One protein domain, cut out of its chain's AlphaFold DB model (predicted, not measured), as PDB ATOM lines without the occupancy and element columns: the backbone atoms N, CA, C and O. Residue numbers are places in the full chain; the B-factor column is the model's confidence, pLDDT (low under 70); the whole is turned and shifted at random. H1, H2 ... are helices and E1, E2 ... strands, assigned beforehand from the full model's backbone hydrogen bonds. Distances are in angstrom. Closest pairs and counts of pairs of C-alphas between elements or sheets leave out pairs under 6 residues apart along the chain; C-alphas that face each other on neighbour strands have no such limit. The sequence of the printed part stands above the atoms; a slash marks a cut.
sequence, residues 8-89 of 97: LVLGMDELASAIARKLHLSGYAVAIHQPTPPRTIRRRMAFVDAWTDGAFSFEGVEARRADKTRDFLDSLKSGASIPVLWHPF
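This is residues 8 to 89 of the 97 residues of an uncharacterized protein of Methylocella tundrae (UniProt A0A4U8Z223). A strongly twisted sheet of five short strands forms the middle of three layers, with H1 and H2 over one face and H3 over the other. A long unnamed stretch, residues 34 to 47, leads from E2 to H2. The printed part has 82 residues with three named helices and five named strands, in the order E1, H1, E2, H2, E3, E4, H3, E5; the class is mixed, helices and strands. The mixed sheet runs E1, E2, E5, E4, E3. The whole is compact, with a radius of gyration of the C-alphas of 11.1 A and spans of 31 by 26 by 19 A.

E1, residues 8 to 10, begins at C-alpha 8 (189.893, 166.357, 200.879). H1, residues 14 to 25, measures 16.3 A from first to last C-alpha. E2 is residues 30 to 33, H2 48 to 53, E3 55 to 58 and E4 61 to 65. H3, residues 69 to 78, measures 14.3 A. E5, residues 82 to 85, ends at C-alpha 85 (191.093, 166.930, 191.565).

E1 and E2 are parallel, with N 9 and O 31 2.9 A apart. E2 and E5 are parallel, with N 32 to O 83 at 2.9 A. E5 and E4 are parallel, with N 84 to O 64 at 2.8 A. E3 and E4 form an antiparallel hairpin, with N 63 to O 56 at 2.8 A. E1, H1, E2 and E4, H3, E5 are strand-helix-strand units, parallel neighbour strands with a helix between, both with right-handed crossovers. H1 is on the sheet; its closest C-alphas with E2 are those of His 24 and Val 30, 6.0 A. H2 is on the same face, at a height of 4.7 A over the sheet; the C-alphas of Ala 50 and Phe 56 are its closest with E3, 4.6 A. H3 is on the opposite face at 8.7 A; its closest C-alphas with E5 are those of Phe 72 and Pro 83, 5.8 A. Every O i to N i+4 pair is within hydrogen-bond range in H1 and H3; in H2 it is 1 of 2.

The two C-alphas farthest apart, of Ile 41 and Lys 77, are 31.2 A apart. The printed part has no cut. The link from E2 to H2 is long; the other links are tight. No printed residue is under 70 in pLDDT.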
ATOM      1  N   LEU A   8     189.910 167.152 202.103       95.50
ATOM      2  CA  LEU A   8     189.893 166.357 200.879       95.50
ATOM      3  C   LEU A   8     188.884 165.216 201.012       95.50
ATOM      4  O   LEU A   8     189.049 164.322 201.841       95.50
ATOM      5  N   VAL A   9     187.847 165.232 200.179       96.25
ATOM      6  CA  VAL A   9     186.877 164.136 200.079       96.25
ATOM      7  C   VAL A   9     187.328 163.183 198.978       96.25
ATOM      8  O   VAL A   9     187.542 163.602 197.844       96.25
ATOM      9  N   LEU A  10     187.472 161.898 199.300       94.56
ATOM     10  CA  LEU A  10     187.850 160.867 198.333       94.56
ATOM     11  C   LEU A  10     186.597 160.225 197.727       94.56
ATOM     12  O   LEU A  10     185.724 159.755 198.458       94.56
ATOM     13  N   GLY A  11     186.538 160.166 196.400       92.62
ATOM     14  CA  GLY A  11     185.401 159.647 195.641       92.62
ATOM     15  C   GLY A  11     184.450 160.739 195.142       92.62
ATOM     16  O   GLY A  11     184.426 161.854 195.648       92.62
ATOM     17  N   MET A  12     183.644 160.408 194.130       91.56
ATOM     18  CA  MET A  12     182.687 161.327 193.480       91.56
ATOM     19  C   MET A  12     181.272 160.754 193.352       91.56
ATOM     20  O   MET A  12     180.471 161.220 192.539       91.56
ATOM     21  N   ASP A  13     180.960 159.716 194.122       89.19
ATOM     22  CA  ASP A  13     179.616 159.150 194.159       89.19
ATOM     23  C   ASP A  13     178.620 160.077 194.886       89.19
ATOM     24  O   ASP A  13     178.933 161.216 195.249       89.19
ATOM     25  N   GLU A  14     177.382 159.612 195.051       90.19
ATOM     26  CA  GLU A  14     176.312 160.380 195.696       90.19
ATOM     27  C   GLU A  14     176.671 160.766 197.138       90.19
ATOM     28  O   GLU A  14     176.438 161.905 197.548       90.19
ATOM     29  N   LEU A  15     177.293 159.855 197.893       92.00
ATOM     30  CA  LEU A  15     177.648 160.093 199.289       92.00
ATOM     31  C   LEU A  15     178.797 161.098 199.403       92.00
ATOM     32  O   LEU A  15     178.690 162.066 200.160       92.00
ATOM     33  N   ALA A  16     179.865 160.910 198.628       93.81
ATOM     34  CA  ALA A  16     180.989 161.837 198.599       93.81
ATOM     35  C   ALA A  16     180.546 163.240 198.153       93.81
ATOM     36  O   ALA A  16     180.918 164.239 198.774       93.81
ATOM     37  N   SER A  17     179.676 163.319 197.142       93.75
ATOM     38  CA  SER A  17     179.113 164.588 196.668       93.75
ATOM     39  C   SER A  17     178.278 165.283 197.746       93.75
ATOM     40  O   SER A  17     178.426 166.487 197.960       93.75
ATOM     41  N   ALA A  18     177.437 164.537 198.468       94.69
ATOM     42  CA  ALA A  18     176.630 165.078 199.559       94.69
ATOM     43  C   ALA A  18     177.496 165.589 200.724       94.69
ATOM     44  O   ALA A  18     177.236 166.674 201.254       94.69
ATOM     45  N   ILE A  19     178.542 164.845 201.100       96.19
ATOM     46  CA  ILE A  19     179.499 165.248 202.141       96.19
ATOM     47  C   ILE A  19     180.230 166.524 201.724       96.19
ATOM     48  O   ILE A  19     180.224 167.501 202.474       96.19
ATOM     49  N   ALA A  20     180.805 166.547 200.521       96.25
ATOM     50  CA  ALA A  20     181.533 167.704 200.014       96.25
ATOM     51  C   ALA A  20     180.639 168.947 199.946       96.25
ATOM     52  O   ALA A  20     181.030 170.014 200.414       96.25
ATOM     53  N   ARG A  21     179.398 168.799 199.463       96.00
ATOM     54  CA  ARG A  21     178.409 169.882 199.458       96.00
ATOM     55  C   ARG A  21     178.114 170.400 200.864       96.00
ATOM     56  O   ARG A  21     178.094 171.609 201.074       96.00
ATOM     57  N   LYS A  22     177.879 169.509 201.829       96.00
ATOM     58  CA  LYS A  22     177.573 169.905 203.211       96.00
ATOM     59  C   LYS A  22     178.733 170.675 203.844       96.00
ATOM     60  O   LYS A  22     178.495 171.686 204.501       96.00
ATOM     61  N   LEU A  23     179.965 170.214 203.636       95.25
ATOM     62  CA  LEU A  23     181.174 170.888 204.115       95.25
ATOM     63  C   LEU A  23     181.340 172.263 203.458       95.25
ATOM     64  O   LEU A  23     181.528 173.253 204.157       95.25
ATOM     65  N   HIS A  24     181.171 172.334 202.138       94.88
ATOM     66  CA  HIS A  24     181.243 173.583 201.385       94.88
ATOM     67  C   HIS A  24     180.236 174.624 201.893       94.88
ATOM     68  O   HIS A  24     180.606 175.744 202.225       94.88
ATOM     69  N   LEU A  25     178.967 174.228 202.046       94.31
ATOM     70  CA  LEU A  25     177.908 175.098 202.571       94.31
ATOM     71  C   LEU A  25     178.114 175.490 204.041       94.31
ATOM     72  O   LEU A  25     177.525 176.463 204.503       94.31
ATOM     73  N   SER A  26     178.947 174.746 204.770       93.94
ATOM     74  CA  SER A  26     179.339 175.068 206.145       93.94
ATOM     75  C   SER A  26     180.566 175.992 206.209       93.94
ATOM     76  O   SER A  26     181.031 176.299 207.302       93.94
ATOM     77  N   GLY A  27     181.088 176.438 205.058       91.38
ATOM     78  CA  GLY A  27     182.214 177.370 204.959       91.38
ATOM     79  C   GLY A  27     183.597 176.719 205.019       91.38
ATOM     80  O   GLY A  27     184.583 177.431 205.174       91.38
ATOM     81  N   TYR A  28     183.696 175.391 204.904       92.69
ATOM     82  CA  TYR A  28     184.995 174.718 204.845       92.69
ATOM     83  C   TYR A  28     185.606 174.796 203.442       92.69
ATOM     84  O   TYR A  28     184.924 174.594 202.434       92.69
ATOM     85  N   ALA A  29     186.926 174.977 203.396       93.44
ATOM     86  CA  ALA A  29     187.736 174.757 202.207       93.44
ATOM     87  C   ALA A  29     187.725 173.260 201.859       93.44
ATOM     88  O   ALA A  29     188.387 172.454 202.514       93.44
ATOM     89  N   VAL A  30     186.941 172.864 200.857       95.50
ATOM     90  CA  VAL A  30     186.749 171.454 200.489       95.50
ATOM     91  C   VAL A  30     187.076 171.209 199.024       95.50
ATOM     92  O   VAL A  30     186.643 171.965 198.159       95.50
ATOM     93  N   ALA A  31     187.794 170.123 198.747       95.69
ATOM     94  CA  ALA A  31     187.981 169.584 197.403       95.69
ATOM     95  C   ALA A  31     187.498 168.134 197.340       95.69
ATOM     96  O   ALA A  31     187.462 167.430 198.353       95.69
ATOM     97  N   ILE A  32     187.173 167.678 196.136       95.94
ATOM     98  CA  ILE A  32     186.901 166.269 195.868       95.94
ATOM     99  C   ILE A  32     188.035 165.696 195.028       95.94
ATOM    100  O   ILE A  32     188.468 166.317 194.060       95.94
ATOM    101  N   HIS A  33     188.493 164.496 195.366       95.81
ATOM    102  CA  HIS A  33     189.468 163.744 194.592       95.81
ATOM    103  C   HIS A  33     188.860 162.472 194.033       95.81
ATOM    104  O   HIS A  33     188.204 161.696 194.724       95.81
ATOM    105  N   GLN A  34     189.146 162.237 192.771       94.69
ATOM    106  CA  GLN A  34     188.884 160.992 192.081       94.69
ATOM    107  C   GLN A  34     190.060 160.853 191.113       94.69
ATOM    108  O   GLN A  34     190.377 161.830 190.487       94.69
ATOM    109  N   PRO A  35     190.803 159.748 190.990       92.88
ATOM    110  CA  PRO A  35     191.921 159.685 190.027       92.88
ATOM    111  C   PRO A  35     191.544 158.966 188.728       92.88
ATOM    112  O   PRO A  35     192.284 158.981 187.748       92.88
ATOM    113  N   THR A  36     190.403 158.276 188.723       90.50
ATOM    114  CA  THR A  36     189.956 157.443 187.606       90.50
ATOM    115  C   THR A  36     188.542 157.812 187.185       90.50
ATOM    116  O   THR A  36     187.736 158.176 188.043       90.50
ATOM    117  N   PRO A  37     188.192 157.677 185.895       86.69
ATOM    118  CA  PRO A  37     186.831 157.900 185.435       86.69
ATOM    119  C   PRO A  37     185.806 157.130 186.283       86.69
ATOM    120  O   PRO A  37     185.932 155.907 186.427       86.69
ATOM    121  N   PRO A  38     184.799 157.815 186.853       83.88
ATOM    122  CA  PRO A  38     183.754 157.163 187.625       83.88
ATOM    123  C   PRO A  38     183.015 156.121 186.783       83.88
ATOM    124  O   PRO A  38     182.657 156.373 185.633       83.88
ATOM    125  N   ARG A  39     182.750 154.948 187.365       82.12
ATOM    126  CA  ARG A  39     182.018 153.853 186.693       82.12
ATOM    127  C   ARG A  39     180.498 153.929 186.875       82.12
ATOM    128  O   ARG A  39     179.771 153.088 186.355       82.12
ATOM    129  N   THR A  40     180.024 154.909 187.637       77.50
ATOM    130  CA  THR A  40     178.614 155.081 187.994       77.50
ATOM    131  C   THR A  40     177.794 155.607 186.817       77.50
ATOM    132  O   THR A  40     178.266 156.405 186.008       77.50
ATOM    133  N   ILE A  41     176.530 155.185 186.741       73.25
ATOM    134  CA  ILE A  41     175.562 155.717 185.777       73.25
ATOM    135  C   ILE A  41     175.325 157.204 186.071       73.25
ATOM    136  O   ILE A  41     174.905 157.574 187.167       73.25
ATOM    137  N   ARG A  42     175.551 158.054 185.067       76.44
ATOM    138  CA  ARG A  42     175.394 159.512 185.145       76.44
ATOM    139  C   ARG A  42     173.918 159.917 185.184       76.44
ATOM    140  O   ARG A  42     173.289 160.120 184.148       76.44
ATOM    141  N   ARG A  43     173.351 159.983 186.394       78.31
ATOM    142  CA  ARG A  43     171.942 160.351 186.654       78.31
ATOM    143  C   ARG A  43     171.719 161.842 186.929       78.31
ATOM    144  O   ARG A  43     170.579 162.224 187.169       78.31
ATOM    145  N   ARG A  44     172.768 162.675 186.900       78.94
ATOM    146  CA  ARG A  44     172.712 164.105 187.269       78.94
ATOM    147  C   ARG A  44     172.251 164.364 188.706       78.94
ATOM    148  O   ARG A  44     171.497 165.293 188.969       78.94
ATOM    149  N   MET A  45     172.718 163.529 189.634       80.88
ATOM    150  CA  MET A  45     172.445 163.641 191.078       80.88
ATOM    151  C   MET A  45     173.718 163.749 191.932       80.88
ATOM    152  O   MET A  45     173.639 163.846 193.152       80.88
ATOM    153  N   ALA A  46     174.894 163.718 191.307       86.75
ATOM    154  CA  ALA A  46     176.188 163.737 191.977       86.75
ATOM    155  C   ALA A  46     177.167 164.597 191.177       86.75
ATOM    156  O   ALA A  46     176.996 164.787 189.972       86.75
ATOM    157  N   PHE A  47     178.242 165.056 191.816       91.06
ATOM    158  CA  PHE A  47     179.285 165.836 191.148       91.06
ATOM    159  C   PHE A  47     180.105 165.027 190.138       91.06
ATOM    160  O   PHE A  47     180.939 165.593 189.438       91.06
ATOM    161  N   VAL A  48     179.833 163.725 190.009       90.06
ATOM    162  CA  VAL A  48     180.410 162.808 189.020       90.06
ATOM    163  C   VAL A  48     180.425 163.373 187.594       90.06
ATOM    164  O   VAL A  48     181.358 163.109 186.839       90.06
ATOM    165  N   ASP A  49     179.427 164.177 187.225       89.94
ATOM    166  CA  ASP A  49     179.330 164.769 185.890       89.94
ATOM    167  C   ASP A  49     180.423 165.824 185.650       89.94
ATOM    168  O   ASP A  49     180.972 165.888 184.551       89.94
ATOM    169  N   ALA A  50     180.856 166.546 186.693       93.19
ATOM    170  CA  ALA A  50     181.960 167.509 186.610       93.19
ATOM    171  C   ALA A  50     183.288 166.843 186.221       93.19
ATOM    172  O   ALA A  50     184.138 167.480 185.599       93.19
ATOM    173  N   TRP A  51     183.458 165.553 186.533       91.69
ATOM    174  CA  TRP A  51     184.624 164.791 186.096       91.69
ATOM    175  C   TRP A  51     184.754 164.756 184.577       91.69
ATOM    176  O   TRP A  51     185.852 164.895 184.045       91.69
ATOM    177  N   THR A  52     183.638 164.543 183.881       88.12
ATOM    178  CA  THR A  52     183.623 164.369 182.424       88.12
ATOM    179  C   THR A  52     183.421 165.713 181.740       88.12
ATOM    180  O   THR A  52     184.227 166.115 180.902       88.12
ATOM    181  N   ASP A  53     182.403 166.449 182.173       90.81
ATOM    182  CA  ASP A  53     181.908 167.651 181.505       90.81
ATOM    183  C   ASP A  53     182.679 168.916 181.942       90.81
ATOM    184  O   ASP A  53     182.487 169.995 181.389       90.81
ATOM    185  N   GLY A  54     183.591 168.794 182.916       92.50
ATOM    186  CA  GLY A  54     184.451 169.870 183.420       92.50
ATOM    187  C   GLY A  54     183.812 170.709 184.526       92.50
ATOM    188  O   GLY A  54     184.523 171.235 185.380       92.50
ATOM    189  N   ALA A  55     182.483 170.793 184.567       94.06
ATOM    190  CA  ALA A  55     181.741 171.384 185.672       94.06
ATOM    191  C   ALA A  55     180.340 170.775 185.784       94.06
ATOM    192  O   ALA A  55     179.775 170.302 184.797       94.06
ATOM    193  N   PHE A  56     179.774 170.798 186.985       94.88
ATOM    194  CA  PHE A  56     178.392 170.412 187.238       94.88
ATOM    195  C   PHE A  56     177.847 171.165 188.449       94.88
ATOM    196  O   PHE A  56     178.473 171.177 189.508       94.88
ATOM    197  N   SER A  57     176.662 171.752 188.299       93.94
ATOM    198  CA  SER A  57     175.978 172.468 189.375       93.94
ATOM    199  C   SER A  57     174.797 171.662 189.885       93.94
ATOM    200  O   SER A  57     173.929 171.257 189.112       93.94
ATOM    201  N   PHE A  58     174.742 171.474 191.199       91.06
ATOM    202  CA  PHE A  58     173.676 170.751 191.874       91.06
ATOM    203  C   PHE A  58     173.257 171.492 193.141       91.06
ATOM    204  O   PHE A  58     174.090 171.827 193.982       91.06
ATOM    205  N   GLU A  59     171.957 171.773 193.259       90.44
ATOM    206  CA  GLU A  59     171.352 172.464 194.407       90.44
ATOM    207  C   GLU A  59     172.147 173.690 194.905       90.44
ATOM    208  O   GLU A  59     172.443 173.820 196.098       90.44
ATOM    209  N   GLY A  60     172.516 174.573 193.971       90.56
ATOM    210  CA  GLY A  60     173.199 175.837 194.266       90.56
ATOM    211  C   GLY A  60     174.706 175.732 194.513       90.56
ATOM    212  O   GLY A  60     175.328 176.756 194.772       90.56
ATOM    213  N   VAL A  61     175.301 174.539 194.409       94.88
ATOM    214  CA  VAL A  61     176.751 174.334 194.527       94.88
ATOM    215  C   VAL A  61     177.312 173.835 193.203       94.88
ATOM    216  O   VAL A  61     176.798 172.877 192.626       94.88
ATOM    217  N   GLU A  62     178.367 174.484 192.722       96.12
ATOM    218  CA  GLU A  62     179.107 174.064 191.533       96.12
ATOM    219  C   GLU A  62     180.317 173.220 191.944       96.12
ATOM    220  O   GLU A  62     181.119 173.635 192.781       96.12
ATOM    221  N   ALA A  63     180.476 172.052 191.325       95.81
ATOM    222  CA  ALA A  63     181.739 171.333 191.293       95.81
ATOM    223  C   ALA A  63     182.429 171.589 189.954       95.81
ATOM    224  O   ALA A  63     181.797 171.489 188.899       95.81
ATOM    225  N   ARG A  64     183.726 171.899 189.984       96.12
ATOM    226  CA  ARG A  64     184.502 172.240 188.787       96.12
ATOM    227  C   ARG A  64     185.828 171.504 188.771       96.12
ATOM    228  O   ARG A  64     186.555 171.512 189.759       96.12
ATOM    229  N   ARG A  65     186.168 170.886 187.643       95.06
ATOM    230  CA  ARG A  65     187.454 170.212 187.459       95.06
ATOM    231  C   ARG A  65     188.587 171.229 187.461       95.06
ATOM    232  O   ARG A  65     188.581 172.181 186.686       95.06
ATOM    233  N   ALA A  66     189.544 171.025 188.361       94.00
ATOM    234  CA  ALA A  66     190.737 171.848 188.448       94.00
ATOM    235  C   ALA A  66     191.822 171.221 187.567       94.00
ATOM    236  O   ALA A  66     192.575 170.355 188.008       94.00
ATOM    237  N   ASP A  67     191.867 171.643 186.304       88.00
ATOM    238  CA  ASP A  67     192.841 171.142 185.326       88.00
ATOM    239  C   ASP A  67     194.249 171.726 185.557       88.00
ATOM    240  O   ASP A  67     195.243 171.188 185.065       88.00
ATOM    241  N   LYS A  68     194.354 172.825 186.317       87.50
ATOM    242  CA  LYS A  68     195.622 173.448 186.717       87.50
ATOM    243  C   LYS A  68     195.684 173.635 188.230       87.50
ATOM    244  O   LYS A  68     194.684 173.935 188.876       87.50
ATOM    245  N   THR A  69     196.898 173.601 188.789       82.81
ATOM    246  CA  THR A  69     197.150 173.875 190.221       82.81
ATOM    247  C   THR A  69     196.578 175.220 190.674       82.81
ATOM    248  O   THR A  69     196.099 175.347 191.796       82.81
ATOM    249  N   ARG A  70     196.615 176.234 189.801       86.12
ATOM    250  CA  ARG A  70     196.053 177.551 190.103       86.12
ATOM    251  C   ARG A  70     194.537 177.493 190.291       86.12
ATOM    252  O   ARG A  70     194.047 178.059 191.256       86.12
ATOM    253  N   ASP A  71     193.834 176.768 189.424       87.94
ATOM    254  CA  ASP A  71     192.377 176.627 189.496       87.94
ATOM    255  C   ASP A  71     191.973 175.967 190.821       87.94
ATOM    256  O   ASP A  71     191.040 176.414 191.479       87.94
ATOM    257  N   PHE A  72     192.739 174.964 191.264       88.56
ATOM    258  CA  PHE A  72     192.561 174.337 192.575       88.56
ATOM    259  C   PHE A  72     192.691 175.347 193.720       88.56
ATOM    260  O   PHE A  72     191.766 175.479 194.520       88.56
ATOM    261  N   LEU A  73     193.818 176.061 193.799       86.69
ATOM    262  CA  LEU A  73     194.084 176.989 194.900       86.69
ATOM    263  C   LEU A  73     193.099 178.163 194.916       86.69
ATOM    264  O   LEU A  73     192.668 178.582 195.989       86.69
ATOM    265  N   ASP A  74     192.733 178.682 193.744       88.25
ATOM    266  CA  ASP A  74     191.802 179.801 193.615       88.25
ATOM    267  C   ASP A  74     190.372 179.366 193.998       88.25
ATOM    268  O   ASP A  74     189.698 180.070 194.756       88.25
ATOM    269  N   SER A  75     189.912 178.184 193.564       88.12
ATOM    270  CA  SER A  75     188.608 177.633 193.973       88.12
ATOM    271  C   SER A  75     188.553 177.315 195.467       88.12
ATOM    272  O   SER A  75     187.564 177.648 196.119       88.12
ATOM    273  N   LEU A  76     189.616 176.725 196.020       89.44
ATOM    274  CA  LEU A  76     189.674 176.357 197.433       89.44
ATOM    275  C   LEU A  76     189.638 177.595 198.345       89.44
ATOM    276  O   LEU A  76     188.915 177.597 199.335       89.44
ATOM    277  N   LYS A  77     190.365 178.661 197.980       88.69
ATOM    278  CA  LYS A  77     190.406 179.923 198.742       88.69
ATOM    279  C   LYS A  77     189.147 180.768 198.592       88.69
ATOM    280  O   LYS A  77     188.739 181.432 199.536       88.69
ATOM    281  N   SER A  78     188.575 180.819 197.389       90.25
ATOM    282  CA  SER A  78     187.393 181.651 197.135       90.25
ATOM    283  C   SER A  78     186.107 181.027 197.660       90.25
ATOM    284  O   SER A  78     185.147 181.753 197.906       90.25
ATOM    285  N   GLY A  79     186.055 179.694 197.771       89.56
ATOM    286  CA  GLY A  79     184.818 178.979 198.064       89.56
ATOM    287  C   GLY A  79     183.752 179.169 196.978       89.56
ATOM    288  O   GLY A  79     182.576 178.968 197.247       89.56
ATOM    289  N   ALA A  80     184.129 179.567 195.756       91.44
ATOM    290  CA  ALA A  80     183.169 179.793 194.670       91.44
ATOM    291  C   ALA A  80     182.621 178.482 194.075       91.44
ATOM    292  O   ALA A  80     181.537 178.456 193.499       91.44
ATOM    293  N   SER A  81     183.391 177.401 194.190       95.44
ATOM    294  CA  SER A  81     183.064 176.073 193.674       95.44
ATOM    295  C   SER A  81     183.857 175.015 194.431       95.44
ATOM    296  O   SER A  81     184.938 175.310 194.940       95.44
ATOM    297  N   ILE A  82     183.401 173.766 194.409       96.25
ATOM    298  CA  ILE A  82     184.171 172.617 194.891       96.25
ATOM    299  C   ILE A  82     185.131 172.162 193.775       96.25
ATOM    300  O   ILE A  82     184.661 171.667 192.744       96.25
ATOM    301  N   PRO A  83     186.462 172.310 193.924       96.31
ATOM    302  CA  PRO A  83     187.408 171.804 192.943       96.31
ATOM    303  C   PRO A  83     187.402 170.270 192.912       96.31
ATOM    304  O   PRO A  83     187.447 169.603 193.947       96.31
ATOM    305  N   VAL A  84     187.386 169.719 191.700       95.75
ATOM    306  CA  VAL A  84     187.527 168.290 191.416       95.75
ATOM    307  C   VAL A  84     188.956 168.030 190.954       95.75
ATOM    308  O   VAL A  84     189.373 168.488 189.887       95.75
ATOM    309  N   LEU A  85     189.701 167.299 191.775       95.12
ATOM    310  CA  LEU A  85     191.093 166.930 191.565       95.12
ATOM    311  C   LEU A  85     191.159 165.550 190.934       95.12
ATOM    312  O   LEU A  85     190.667 164.580 191.506       95.12
ATOM    313  N   TRP A  86     191.779 165.488 189.759       93.19
ATOM    314  CA  TRP A  86     191.744 164.304 188.910       93.19
ATOM    315  C   TRP A  86     193.085 163.617 188.669       93.19
ATOM    316  O   TRP A  86     193.160 162.550 188.060       93.19
ATOM    317  N   HIS A  87     194.147 164.223 189.182       91.94
ATOM    318  CA  HIS A  87     195.501 163.694 189.129       91.94
ATOM    319  C   HIS A  87     195.692 162.524 190.112       91.94
ATOM    320  O   HIS A  87     194.874 162.335 191.019       91.94
ATOM    321  N   PRO A  88     196.769 161.730 189.964       92.75
ATOM    322  CA  PRO A  88     197.170 160.744 190.964       92.75
ATOM    323  C   PRO A  88     197.173 161.320 192.386       92.75
ATOM    324  O   PRO A  88     197.501 162.485 192.602       92.75
ATOM    325  N   PHE A  89     196.807 160.494 193.368       91.94
ATOM    326  CA  PHE A  89     196.685 160.943 194.759       91.94
ATOM    327  C   PHE A  89     197.996 161.526 195.307       91.94
ATOM    328  O   PHE A  89     197.965 162.526 196.012       91.94
TER     329      PHE A  89